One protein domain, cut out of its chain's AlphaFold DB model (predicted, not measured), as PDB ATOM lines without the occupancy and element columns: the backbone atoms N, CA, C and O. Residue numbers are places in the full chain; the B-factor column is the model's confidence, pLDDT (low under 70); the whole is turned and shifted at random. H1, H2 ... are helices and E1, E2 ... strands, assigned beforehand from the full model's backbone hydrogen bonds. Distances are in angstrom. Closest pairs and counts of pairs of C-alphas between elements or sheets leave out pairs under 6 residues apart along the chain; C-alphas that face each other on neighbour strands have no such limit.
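Overview. This is residues 23 to 104 of the 105 residues of the protein "RNHCP domain-containing protein" of Dehalococcoidia bacterium (UniProt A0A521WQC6). A small, strongly twisted sheet of three strands, E1, E2 and E3, has the short helix H1 over one face, and the longer helix H2, residues 92 to 104, sticks out from this body as a free arm. Residues 23 to 39, with no named element, make a loop near the end of the sheet where E1 begins. Along the 82 printed residues come E1, E2, E3, H1 and H2; the antiparallel sheet, in the order E1, E2, E3, is a meander, each strand the antiparallel neighbour of the one before. The class is mixed, helices and strands, with under half of the residues in named elements; the whole is only just loose, close to compact, with a radius of gyration of the C-alphas of 14.5 A and spans of 46 by 33 by 20 A.

Along the chain. Find C-alpha 40 at (73.875, 76.011, -19.183); from there E1, residues 40 to 48, runs 23.7 A and bends by 53 degrees at residue 44. E2 is residues 54 to 60, 19.9 A, and E3 residues 66 to 70, 13.7 A. H1 is residues 77 to 81; H2, residues 92 to 104, runs 18.7 A to C-alpha 104 at (84.557, 115.778, -20.849).

Arrangement. Look at the hairpin E1 and E2, at 152 degrees: N 44 and O 57 are 2.8 A apart, within hydrogen-bond range. In the hairpin E2 and E3, at 151 degrees, N 58 and O 67 are also 2.8 A apart. H1 is on the sheet, over E2, at a height of 9.2 A; its closest C-alphas to E2 are those of Val 80 and Ile 56, 7.4 A. H2 is not on the sheet and is apart from H1. Each O i to N i+4 pair is within hydrogen-bond range in H1, and 8 of 9 in H2.

Size, cuts and confidence. The C-alphas of Val 78 and Thr 104, the two farthest apart, are 46.3 A apart. The printed part has no cut, and no link is long. Residues 89 to 104 have pLDDT under 70.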
ATOM      1  N   ARG A  23      72.470  79.014 -15.020       92.25
ATOM      2  CA  ARG A  23      71.661  79.028 -16.242       92.25
ATOM      3  C   ARG A  23      71.637  80.436 -16.818       92.25
ATOM      4  O   ARG A  23      71.383  81.402 -16.099       92.25
ATOM      5  N   HIS A  24      71.848  80.552 -18.122       92.88
ATOM      6  CA  HIS A  24      71.836  81.825 -18.823       92.88
ATOM      7  C   HIS A  24      70.394  82.293 -19.024       92.88
ATOM      8  O   HIS A  24      69.785  82.078 -20.068       92.88
ATOM      9  N   VAL A  25      69.843  82.898 -17.974       90.44
ATOM     10  CA  VAL A  25      68.498  83.486 -17.961       90.44
ATOM     11  C   VAL A  25      68.539  85.006 -18.055       90.44
ATOM     12  O   VAL A  25      67.651  85.599 -18.651       90.44
ATOM     13  N   ASP A  26      69.580  85.636 -17.518       87.62
ATOM     14  CA  ASP A  26      69.747  87.087 -17.545       87.62
ATOM     15  C   ASP A  26      70.543  87.508 -18.780       87.62
ATOM     16  O   ASP A  26      71.610  86.955 -19.031       87.62
ATOM     17  N   GLY A  27      70.072  88.525 -19.494       86.00
ATOM     18  CA  GLY A  27      70.804  89.189 -20.560       86.00
ATOM     19  C   GLY A  27      71.864  90.143 -20.001       86.00
ATOM     20  O   GLY A  27      72.769  89.763 -19.253       86.00
ATOM     21  N   ARG A  28      71.780  91.426 -20.367       83.25
ATOM     22  CA  ARG A  28      72.811  92.415 -20.005       83.25
ATOM     23  C   ARG A  28      72.726  92.880 -18.552       83.25
ATOM     24  O   ARG A  28      73.734  93.339 -18.016       83.25
ATOM     25  N   ARG A  29      71.550  92.841 -17.923       83.81
ATOM     26  CA  ARG A  29      71.338  93.341 -16.557       83.81
ATOM     27  C   ARG A  29      71.039  92.169 -15.616       83.81
ATOM     28  O   ARG A  29      70.317  91.258 -16.000       83.81
ATOM     29  N   PRO A  30      71.629  92.120 -14.407       82.81
ATOM     30  CA  PRO A  30      71.295  91.064 -13.449       82.81
ATOM     31  C   PRO A  30      69.799  91.084 -13.136       82.81
ATOM     32  O   PRO A  30      69.258  92.151 -12.863       82.81
ATOM     33  N   GLY A  31      69.150  89.923 -13.190       83.31
ATOM     34  CA  GLY A  31      67.722  89.775 -12.920       83.31
ATOM     35  C   GLY A  31      66.765  90.233 -14.027       83.31
ATOM     36  O   GLY A  31      65.561  90.154 -13.805       83.31
ATOM     37  N   ASP A  32      67.241  90.681 -15.197       85.56
ATOM     38  CA  ASP A  32      66.351  91.095 -16.299       85.56
ATOM     39  C   ASP A  32      65.608  89.927 -16.965       85.56
ATOM     40  O   ASP A  32      64.632  90.154 -17.677       85.56
ATOM     41  N   ARG A  33      66.071  88.689 -16.739       86.25
ATOM     42  CA  ARG A  33      65.528  87.460 -17.330       86.25
ATOM     43  C   ARG A  33      65.329  87.533 -18.852       86.25
ATOM     44  O   ARG A  33      64.431  86.895 -19.391       86.25
ATOM     45  N   ALA A  34      66.175  88.305 -19.537       90.00
ATOM     46  CA  ALA A  34      66.038  88.618 -20.958       90.00
ATOM     47  C   ALA A  34      66.889  87.731 -21.890       90.00
ATOM     48  O   ALA A  34      66.955  87.991 -23.094       90.00
ATOM     49  N   ALA A  35      67.589  86.717 -21.374       88.31
ATOM     50  CA  ALA A  35      68.408  85.846 -22.212       88.31
ATOM     51  C   ALA A  35      67.543  84.888 -23.039       88.31
ATOM     52  O   ALA A  35      66.755  84.115 -22.501       88.31
ATOM     53  N   ILE A  36      67.758  84.886 -24.357       90.88
ATOM     54  CA  ILE A  36      67.004  84.042 -25.299       90.88
ATOM     55  C   ILE A  36      67.513  82.590 -25.294       90.88
ATOM     56  O   ILE A  36      66.738  81.668 -25.519       90.88
ATOM     57  N   CYS A  37      68.805  82.358 -25.026       91.44
ATOM     58  CA  CYS A  37      69.377  81.013 -25.149       91.44
ATOM     59  C   CYS A  37      68.932  80.053 -24.033       91.44
ATOM     60  O   CYS A  37      68.736  78.872 -24.294       91.44
ATOM     61  N   GLY A  38      68.783  80.525 -22.786       89.56
ATOM     62  CA  GLY A  38      68.422  79.668 -21.652       89.56
ATOM     63  C   GLY A  38      69.456  78.590 -21.300       89.56
ATOM     64  O   GLY A  38      69.131  77.696 -20.512       89.56
ATOM     65  N   GLY A  39      70.656  78.661 -21.883       93.88
ATOM     66  CA  GLY A  39      71.681  77.624 -21.859       93.88
ATOM     67  C   GLY A  39      72.357  77.406 -20.511       93.88
ATOM     68  O   GLY A  39      72.328  78.271 -19.631       93.88
ATOM     69  N   SER A  40      73.024  76.266 -20.351       95.69
ATOM     70  CA  SER A  40      73.875  76.011 -19.183       95.69
ATOM     71  C   SER A  40      75.114  76.907 -19.215       95.69
ATOM     72  O   SER A  40      75.724  77.122 -20.264       95.69
ATOM     73  N   MET A  41      75.508  77.430 -18.058       95.69
ATOM     74  CA  MET A  41      76.732  78.202 -17.882       95.69
ATOM     75  C   MET A  41      77.707  77.450 -16.983       95.69
ATOM     76  O   MET A  41      77.410  77.173 -15.817       95.69
ATOM     77  N   THR A  42      78.878  77.151 -17.534       96.94
ATOM     78  CA  THR A  42      79.958  76.458 -16.831       96.94
ATOM     79  C   THR A  42      80.776  77.438 -15.983       96.94
ATOM     80  O   THR A  42      81.002  78.569 -16.432       96.94
ATOM     81  N   PRO A  43      81.214  77.060 -14.767       96.62
ATOM     82  CA  PRO A  43      82.180  77.836 -13.999       96.62
ATOM     83  C   PRO A  43      83.577  77.706 -14.637       96.62
ATOM     84  O   PRO A  43      84.223  76.668 -14.555       96.62
ATOM     85  N   MET A  44      84.047  78.767 -15.290       96.81
ATOM     86  CA  MET A  44      85.337  78.804 -15.995       96.81
ATOM     87  C   MET A  44      86.523  79.106 -15.075       96.81
ATOM     88  O   MET A  44      87.660  78.793 -15.413       96.81
ATOM     89  N   GLY A  45      86.272  79.759 -13.944       96.50
ATOM     90  CA  GLY A  45      87.319  80.208 -13.035       96.50
ATOM     91  C   GLY A  45      86.765  81.021 -11.876       96.50
ATOM     92  O   GLY A  45      85.575  81.343 -11.850       96.50
ATOM     93  N   ALA A  46      87.628  81.374 -10.932       95.88
ATOM     94  CA  ALA A  46      87.287  82.219  -9.796       95.88
ATOM     95  C   ALA A  46      88.368  83.274  -9.543       95.88
ATOM     96  O   ALA A  46      89.527  83.103  -9.912       95.88
ATOM     97  N   PHE A  47      87.980  84.376  -8.910       94.56
ATOM     98  CA  PHE A  47      88.895  85.438  -8.501       94.56
ATOM     99  C   PHE A  47      88.489  86.027  -7.155       94.56
ATOM    100  O   PHE A  47      87.316  85.989  -6.769       94.56
ATOM    101  N   THR A  48      89.457  86.626  -6.468       92.94
ATOM    102  CA  THR A  48      89.226  87.384  -5.235       92.94
ATOM    103  C   THR A  48      89.114  88.865  -5.566       92.94
ATOM    104  O   THR A  48      89.936  89.426  -6.291       92.94
ATOM    105  N   ARG A  49      88.062  89.509  -5.069       88.31
ATOM    106  CA  ARG A  49      87.857  90.951  -5.185       88.31
ATOM    107  C   ARG A  49      88.759  91.709  -4.221       88.31
ATOM    108  O   ARG A  49      89.168  91.178  -3.197       88.31
ATOM    109  N   ARG A  50      88.991  92.998  -4.494       85.06
ATOM    110  CA  ARG A  50      89.727  93.892  -3.574       85.06
ATOM    111  C   ARG A  50      89.155  93.927  -2.148       85.06
ATOM    112  O   ARG A  50      89.899  94.162  -1.209       85.06
ATOM    113  N   ASN A  51      87.854  93.687  -1.985       84.06
ATOM    114  CA  ASN A  51      87.179  93.617  -0.683       84.06
ATOM    115  C   ASN A  51      87.246  92.223  -0.020       84.06
ATOM    116  O   ASN A  51      86.567  92.004   0.977       84.06
ATOM    117  N   GLY A  52      88.001  91.274  -0.583       86.81
ATOM    118  CA  GLY A  52      88.128  89.906  -0.075       86.81
ATOM    119  C   GLY A  52      87.006  88.949  -0.493       86.81
ATOM    120  O   GLY A  52      87.103  87.756  -0.229       86.81
ATOM    121  N   GLU A  53      85.953  89.419  -1.173       89.25
ATOM    122  CA  GLU A  53      84.881  88.541  -1.654       89.25
ATOM    123  C   GLU A  53      85.338  87.715  -2.867       89.25
ATOM    124  O   GLU A  53      85.888  88.254  -3.832       89.25
ATOM    125  N   HIS A  54      85.023  86.421  -2.884       91.06
ATOM    126  CA  HIS A  54      85.250  85.586  -4.060       91.06
ATOM    127  C   HIS A  54      84.110  85.716  -5.075       91.06
ATOM    128  O   HIS A  54      82.930  85.868  -4.736       91.06
ATOM    129  N   ALA A  55      84.464  85.634  -6.351       92.81
ATOM    130  CA  ALA A  55      83.511  85.574  -7.443       92.81
ATOM    131  C   ALA A  55      83.902  84.488  -8.443       92.81
ATOM    132  O   ALA A  55      85.082  84.265  -8.703       92.81
ATOM    133  N   ILE A  56      82.889  83.846  -9.014       94.00
ATOM    134  CA  ILE A  56      83.018  82.823 -10.050       94.00
ATOM    135  C   ILE A  56      82.734  83.479 -11.396       94.00
ATOM    136  O   ILE A  56      81.793  84.263 -11.516       94.00
ATOM    137  N   VAL A  57      83.529  83.155 -12.409       94.56
ATOM    138  CA  VAL A  57      83.276  83.509 -13.805       94.56
ATOM    139  C   VAL A  57      82.535  82.359 -14.468       94.56
ATOM    140  O   VAL A  57      83.043  81.246 -14.559       94.56
ATOM    141  N   HIS A  58      81.338  82.641 -14.960       94.44
ATOM    142  CA  HIS A  58      80.499  81.719 -15.705       94.44
ATOM    143  C   HIS A  58      80.539  82.042 -17.193       94.44
ATOM    144  O   HIS A  58      80.460  83.211 -17.568       94.44
ATOM    145  N   ARG A  59      80.580  81.011 -18.040       95.19
ATOM    146  CA  ARG A  59      80.435  81.143 -19.495       95.19
ATOM    147  C   ARG A  59      79.312  80.250 -19.999       95.19
ATOM    148  O   ARG A  59      79.278  79.063 -19.685       95.19
ATOM    149  N   CYS A  60      78.390  80.814 -20.772       96.00
ATOM    150  CA  CYS A  60      77.338  80.049 -21.429       96.00
ATOM    151  C   CYS A  60      77.946  79.120 -22.481       96.00
ATOM    152  O   CYS A  60      78.725  79.568 -23.323       96.00
ATOM    153  N   ILE A  61      77.574  77.843 -22.428       96.44
ATOM    154  CA  ILE A  61      78.065  76.819 -23.354       96.44
ATOM    155  C   ILE A  61      77.505  77.061 -24.764       96.44
ATOM    156  O   ILE A  61      78.225  76.889 -25.740       96.44
ATOM    157  N   ASP A  62      76.263  77.546 -24.862       95.56
ATOM    158  CA  ASP A  62      75.557  77.670 -26.142       95.56
ATOM    159  C   ASP A  62      75.885  78.967 -26.893       95.56
ATOM    160  O   ASP A  62      76.062  78.956 -28.107       95.56
ATOM    161  N   CYS A  63      75.973  80.106 -26.191       94.69
ATOM    162  CA  CYS A  63      76.192  81.415 -26.829       94.69
ATOM    163  C   CYS A  63      77.498  82.114 -26.428       94.69
ATOM    164  O   CYS A  63      77.788  83.205 -26.915       94.69
ATOM    165  N   GLY A  64      78.278  81.535 -25.513       94.06
ATOM    166  CA  GLY A  64      79.564  82.087 -25.090       94.06
ATOM    167  C   GLY A  64      79.497  83.323 -24.189       94.06
ATOM    168  O   GLY A  64      80.555  83.829 -23.826       94.06
ATOM    169  N   PHE A  65      78.309  83.804 -23.807       92.94
ATOM    170  CA  PHE A  65      78.160  84.941 -22.891       92.94
ATOM    171  C   PHE A  65      78.861  84.677 -21.553       92.94
ATOM    172  O   PHE A  65      78.670  83.617 -20.954       92.94
ATOM    173  N   GLU A  66      79.634  85.650 -21.078       92.75
ATOM    174  CA  GLU A  66      80.374  85.572 -19.819       92.75
ATOM    175  C   GLU A  66      79.778  86.498 -18.760       92.75
ATOM    176  O   GLU A  66      79.365  87.625 -19.044       92.75
ATOM    177  N   ARG A  67      79.779  86.036 -17.511       88.94
ATOM    178  CA  ARG A  67      79.319  86.812 -16.362       88.94
ATOM    179  C   ARG A  67      80.072  86.392 -15.115       88.94
ATOM    180  O   ARG A  67      80.323  85.212 -14.929       88.94
ATOM    181  N   TYR A  68      80.372  87.333 -14.232       90.19
ATOM    182  CA  TYR A  68      80.826  86.996 -12.887       90.19
ATOM    183  C   TYR A  68      79.652  86.989 -11.905       90.19
ATOM    184  O   TYR A  68      78.784  87.864 -11.957       90.19
ATOM    185  N   ASN A  69      79.657  86.042 -10.973       88.81
ATOM    186  CA  ASN A  69      78.713  85.989  -9.866       88.81
ATOM    187  C   ASN A  69      79.450  85.909  -8.528       88.81
ATOM    188  O   ASN A  69      80.484  85.251  -8.432       88.81
ATOM    189  N   ARG A  70      78.944  86.597  -7.501       89.25
ATOM    190  CA  ARG A  70      79.524  86.497  -6.151       89.25
ATOM    191  C   ARG A  70      79.182  85.131  -5.565       89.25
ATOM    192  O   ARG A  70      78.079  84.636  -5.805       89.25
ATOM    193  N   ILE A  71      80.102  84.557  -4.796       89.38
ATOM    194  CA  ILE A  71      79.773  83.378  -3.994       89.38
ATOM    195  C   ILE A  71      78.887  83.783  -2.809       89.38
ATOM    196  O   ILE A  71      78.945  84.924  -2.342       89.38
ATOM    197  N   ALA A  72      78.065  82.862  -2.327       86.44
ATOM    198  CA  ALA A  72      77.302  82.996  -1.094       86.44
ATOM    199  C   ALA A  72      77.848  82.042  -0.020       86.44
ATOM    200  O   ALA A  72      78.618  81.133  -0.314       86.44
ATOM    201  N   ALA A  73      77.459  82.257   1.238       85.19
ATOM    202  CA  ALA A  73      77.994  81.508   2.380       85.19
ATOM    203  C   ALA A  73      77.698  79.995   2.339       85.19
ATOM    204  O   ALA A  73      78.387  79.220   2.991       85.19
ATOM    205  N   ASP A  74      76.674  79.585   1.593       86.38
ATOM    206  CA  ASP A  74      76.257  78.197   1.389       86.38
ATOM    207  C   ASP A  74      76.861  77.559   0.122       86.38
ATOM    208  O   ASP A  74      76.504  76.437  -0.223       86.38
ATOM    209  N   ASP A  75      77.754  78.254  -0.596       88.75
ATOM    210  CA  ASP A  75      78.541  77.632  -1.665       88.75
ATOM    211  C   ASP A  75      79.538  76.615  -1.115       88.75
ATOM    212  O   ASP A  75      80.206  76.862  -0.110       88.75
ATOM    213  N   ASP A  76      79.714  75.502  -1.830       91.69
ATOM    214  CA  ASP A  76      80.837  74.607  -1.579       91.69
ATOM    215  C   ASP A  76      82.144  75.319  -1.956       91.69
ATOM    216  O   ASP A  76      82.559  75.384  -3.120       91.69
ATOM    217  N   PHE A  77      82.800  75.883  -0.944       93.38
ATOM    218  CA  PHE A  77      84.020  76.651  -1.132       93.38
ATOM    219  C   PHE A  77      85.190  75.794  -1.630       93.38
ATOM    220  O   PHE A  77      86.060  76.300  -2.337       93.38
ATOM    221  N   VAL A  78      85.196  74.485  -1.356       95.88
ATOM    222  CA  VAL A  78      86.222  73.575  -1.883       95.88
ATOM    223  C   VAL A  78      86.109  73.479  -3.403       95.88
ATOM    224  O   VAL A  78      87.131  73.457  -4.090       95.88
ATOM    225  N   LEU A  79      84.891  73.467  -3.952       95.94
ATOM    226  CA  LEU A  79      84.695  73.530  -5.403       95.94
ATOM    227  C   LEU A  79      85.158  74.865  -5.989       95.94
ATOM    228  O   LEU A  79      85.771  74.868  -7.052       95.94
ATOM    229  N   VAL A  80      84.919  75.981  -5.293       94.94
ATOM    230  CA  VAL A  80      85.372  77.311  -5.738       94.94
ATOM    231  C   VAL A  80      86.896  77.366  -5.823       94.94
ATOM    232  O   VAL A  80      87.433  77.820  -6.829       94.94
ATOM    233  N   LEU A  81      87.596  76.856  -4.805       94.94
ATOM    234  CA  LEU A  81      89.063  76.829  -4.761       94.94
ATOM    235  C   LEU A  81      89.695  75.906  -5.815       94.94
ATOM    236  O   LEU A  81      90.860  76.087  -6.159       94.94
ATOM    237  N   LYS A  82      88.951  74.921  -6.332       96.69
ATOM    238  CA  LYS A  82      89.403  74.038  -7.421       96.69
ATOM    239  C   LYS A  82      89.295  74.678  -8.805       96.69
ATOM    240  O   LYS A  82      89.835  74.126  -9.763       96.69
ATOM    241  N   LEU A  83      88.580  75.795  -8.937       96.56
ATOM    242  CA  LEU A  83      88.471  76.499 -10.210       96.56
ATOM    243  C   LEU A  83      89.790  77.204 -10.557       96.56
ATOM    244  O   LEU A  83      90.498  77.659  -9.657       96.56
ATOM    245  N   PRO A  84      90.111  77.364 -11.855       97.12
ATOM    246  CA  PRO A  84      91.250  78.168 -12.274       97.12
ATOM    247  C   PRO A  84      91.196  79.581 -11.685       97.12
ATOM    248  O   PRO A  84      90.157  80.247 -11.745       97.12
ATOM    249  N   ALA A  85      92.322  80.047 -11.147       94.88
ATOM    250  CA  ALA A  85      92.457  81.425 -10.700       94.88
ATOM    251  C   ALA A  85      92.477  82.357 -11.919       94.88
ATOM    252  O   ALA A  85      93.318  82.219 -12.808       94.88
ATOM    253  N   LEU A  86      91.539  83.297 -11.961       91.75
ATOM    254  CA  LEU A  86      91.467  84.337 -12.981       91.75
ATOM    255  C   LEU A  86      91.789  85.691 -12.355       91.75
ATOM    256  O   LEU A  86      91.559  85.920 -11.169       91.75
ATOM    257  N   GLU A  87      92.286  86.619 -13.162       85.31
ATOM    258  CA  GLU A  87      92.397  88.007 -12.727       85.31
ATOM    259  C   GLU A  87      91.031  88.694 -12.758       85.31
ATOM    260  O   GLU A  87      90.154  88.370 -13.569       85.31
ATOM    261  N   GLN A  88      90.856  89.685 -11.880       74.81
ATOM    262  CA  GLN A  88      89.708  90.579 -11.947       74.81
ATOM    263  C   GLN A  88      89.748  91.348 -13.270       74.81
ATOM    264  O   GLN A  88      90.407  92.379 -13.376       74.81
ATOM    265  N   ARG A  89      89.022  90.875 -14.285       68.94
ATOM    266  CA  ARG A  89      88.830  91.661 -15.504       68.94
ATOM    267  C   ARG A  89      88.050  92.920 -15.135       68.94
ATOM    268  O   ARG A  89      86.961  92.823 -14.562       68.94
ATOM    269  N   ALA A  90      88.619  94.080 -15.448       57.56
ATOM    270  CA  ALA A  90      87.932  95.348 -15.286       57.56
ATOM    271  C   ALA A  90      86.600  95.302 -16.056       57.56
ATOM    272  O   ALA A  90      86.474  94.701 -17.131       57.56
ATOM    273  N   ASN A  91      85.549  95.807 -15.418       55.59
ATOM    274  CA  ASN A  91      84.222  95.788 -16.000       55.59
ATOM    275  C   ASN A  91      84.225  96.790 -17.155       55.59
ATOM    276  O   ASN A  91      84.212  97.987 -16.904       55.59
ATOM    277  N   ARG A  92      84.164  96.311 -18.401       51.94
ATOM    278  CA  ARG A  92      84.219  97.148 -19.614       51.94
ATOM    279  C   ARG A  92      83.259  98.353 -19.601       51.94
ATOM    280  O   ARG A  92      83.492  99.311 -20.316       51.94
ATOM    281  N   ARG A  93      82.170  98.313 -18.817       50.81
ATOM    282  CA  ARG A  93      81.281  99.471 -18.583       50.81
ATOM    283  C   ARG A  93      81.864 100.527 -17.642       50.81
ATOM    284  O   ARG A  93      81.756 101.699 -17.961       50.81
ATOM    285  N   ALA A  94      82.485 100.115 -16.539       47.16
ATOM    286  CA  ALA A  94      83.172 101.032 -15.632       47.16
ATOM    287  C   ALA A  94      84.374 101.690 -16.325       47.16
ATOM    288  O   ALA A  94      84.619 102.868 -16.111       47.16
ATOM    289  N   ASP A  95      85.059 100.957 -17.208       44.88
ATOM    290  CA  ASP A  95      86.173 101.493 -17.999       44.88
ATOM    291  C   ASP A  95      85.695 102.509 -19.049       44.88
ATOM    292  O   ASP A  95      86.356 103.517 -19.272       44.88
ATOM    293  N   VAL A  96      84.533 102.276 -19.676       51.19
ATOM    294  CA  VAL A  96      83.929 103.227 -20.631       51.19
ATOM    295  C   VAL A  96      83.396 104.472 -19.916       51.19
ATOM    296  O   VAL A  96      83.673 105.573 -20.373       51.19
ATOM    297  N   GLU A  97      82.690 104.326 -18.789       42.19
ATOM    298  CA  GLU A  97      82.182 105.468 -18.008       42.19
ATOM    299  C   GLU A  97      83.319 106.297 -17.380       42.19
ATOM    300  O   GLU A  97      83.245 107.523 -17.377       42.19
ATOM    301  N   ALA A  98      84.398 105.657 -16.912       45.00
ATOM    302  CA  ALA A  98      85.596 106.356 -16.445       45.00
ATOM    303  C   ALA A  98      86.325 107.087 -17.589       45.00
ATOM    304  O   ALA A  98      86.712 108.241 -17.427       45.00
ATOM    305  N   ALA A  99      86.452 106.453 -18.761       47.84
ATOM    306  CA  ALA A  99      87.098 107.057 -19.927       47.84
ATOM    307  C   ALA A  99      86.286 108.206 -20.559       47.84
ATOM    308  O   ALA A  99      86.867 109.067 -21.218       47.84
ATOM    309  N   ASP A 100      84.958 108.221 -20.408       42.72
ATOM    310  CA  ASP A 100      84.110 109.323 -20.887       42.72
ATOM    311  C   ASP A 100      84.135 110.547 -19.961       42.72
ATOM    312  O   ASP A 100      84.073 111.674 -20.457       42.72
ATOM    313  N   TRP A 101      84.309 110.358 -18.648       43.88
ATOM    314  CA  TRP A 101      84.531 111.462 -17.705       43.88
ATOM    315  C   TRP A 101      85.845 112.215 -17.981       43.88
ATOM    316  O   TRP A 101      85.857 113.440 -18.001       43.88
ATOM    317  N   GLU A 102      86.937 111.510 -18.292       48.34
ATOM    318  CA  GLU A 102      88.240 112.127 -18.617       48.34
ATOM    319  C   GLU A 102      88.269 112.870 -19.964       48.34
ATOM    320  O   GLU A 102      89.140 113.704 -20.188       48.34
ATOM    321  N   ARG A 103      87.333 112.582 -20.879       51.59
ATOM    322  CA  ARG A 103      87.195 113.298 -22.163       51.59
ATOM    323  C   ARG A 103      86.307 114.538 -22.089       51.59
ATOM    324  O   ARG A 103      86.285 115.309 -23.045       51.59
ATOM    325  N   THR A 104      85.531 114.687 -21.018       53.84
ATOM    326  CA  THR A 104      84.557 115.778 -20.849       53.84
ATOM    327  C   THR A 104      84.895 116.735 -19.701       53.84
ATOM    328  O   THR A 104      84.152 117.696 -19.493       53.84
TER     329      THR A 104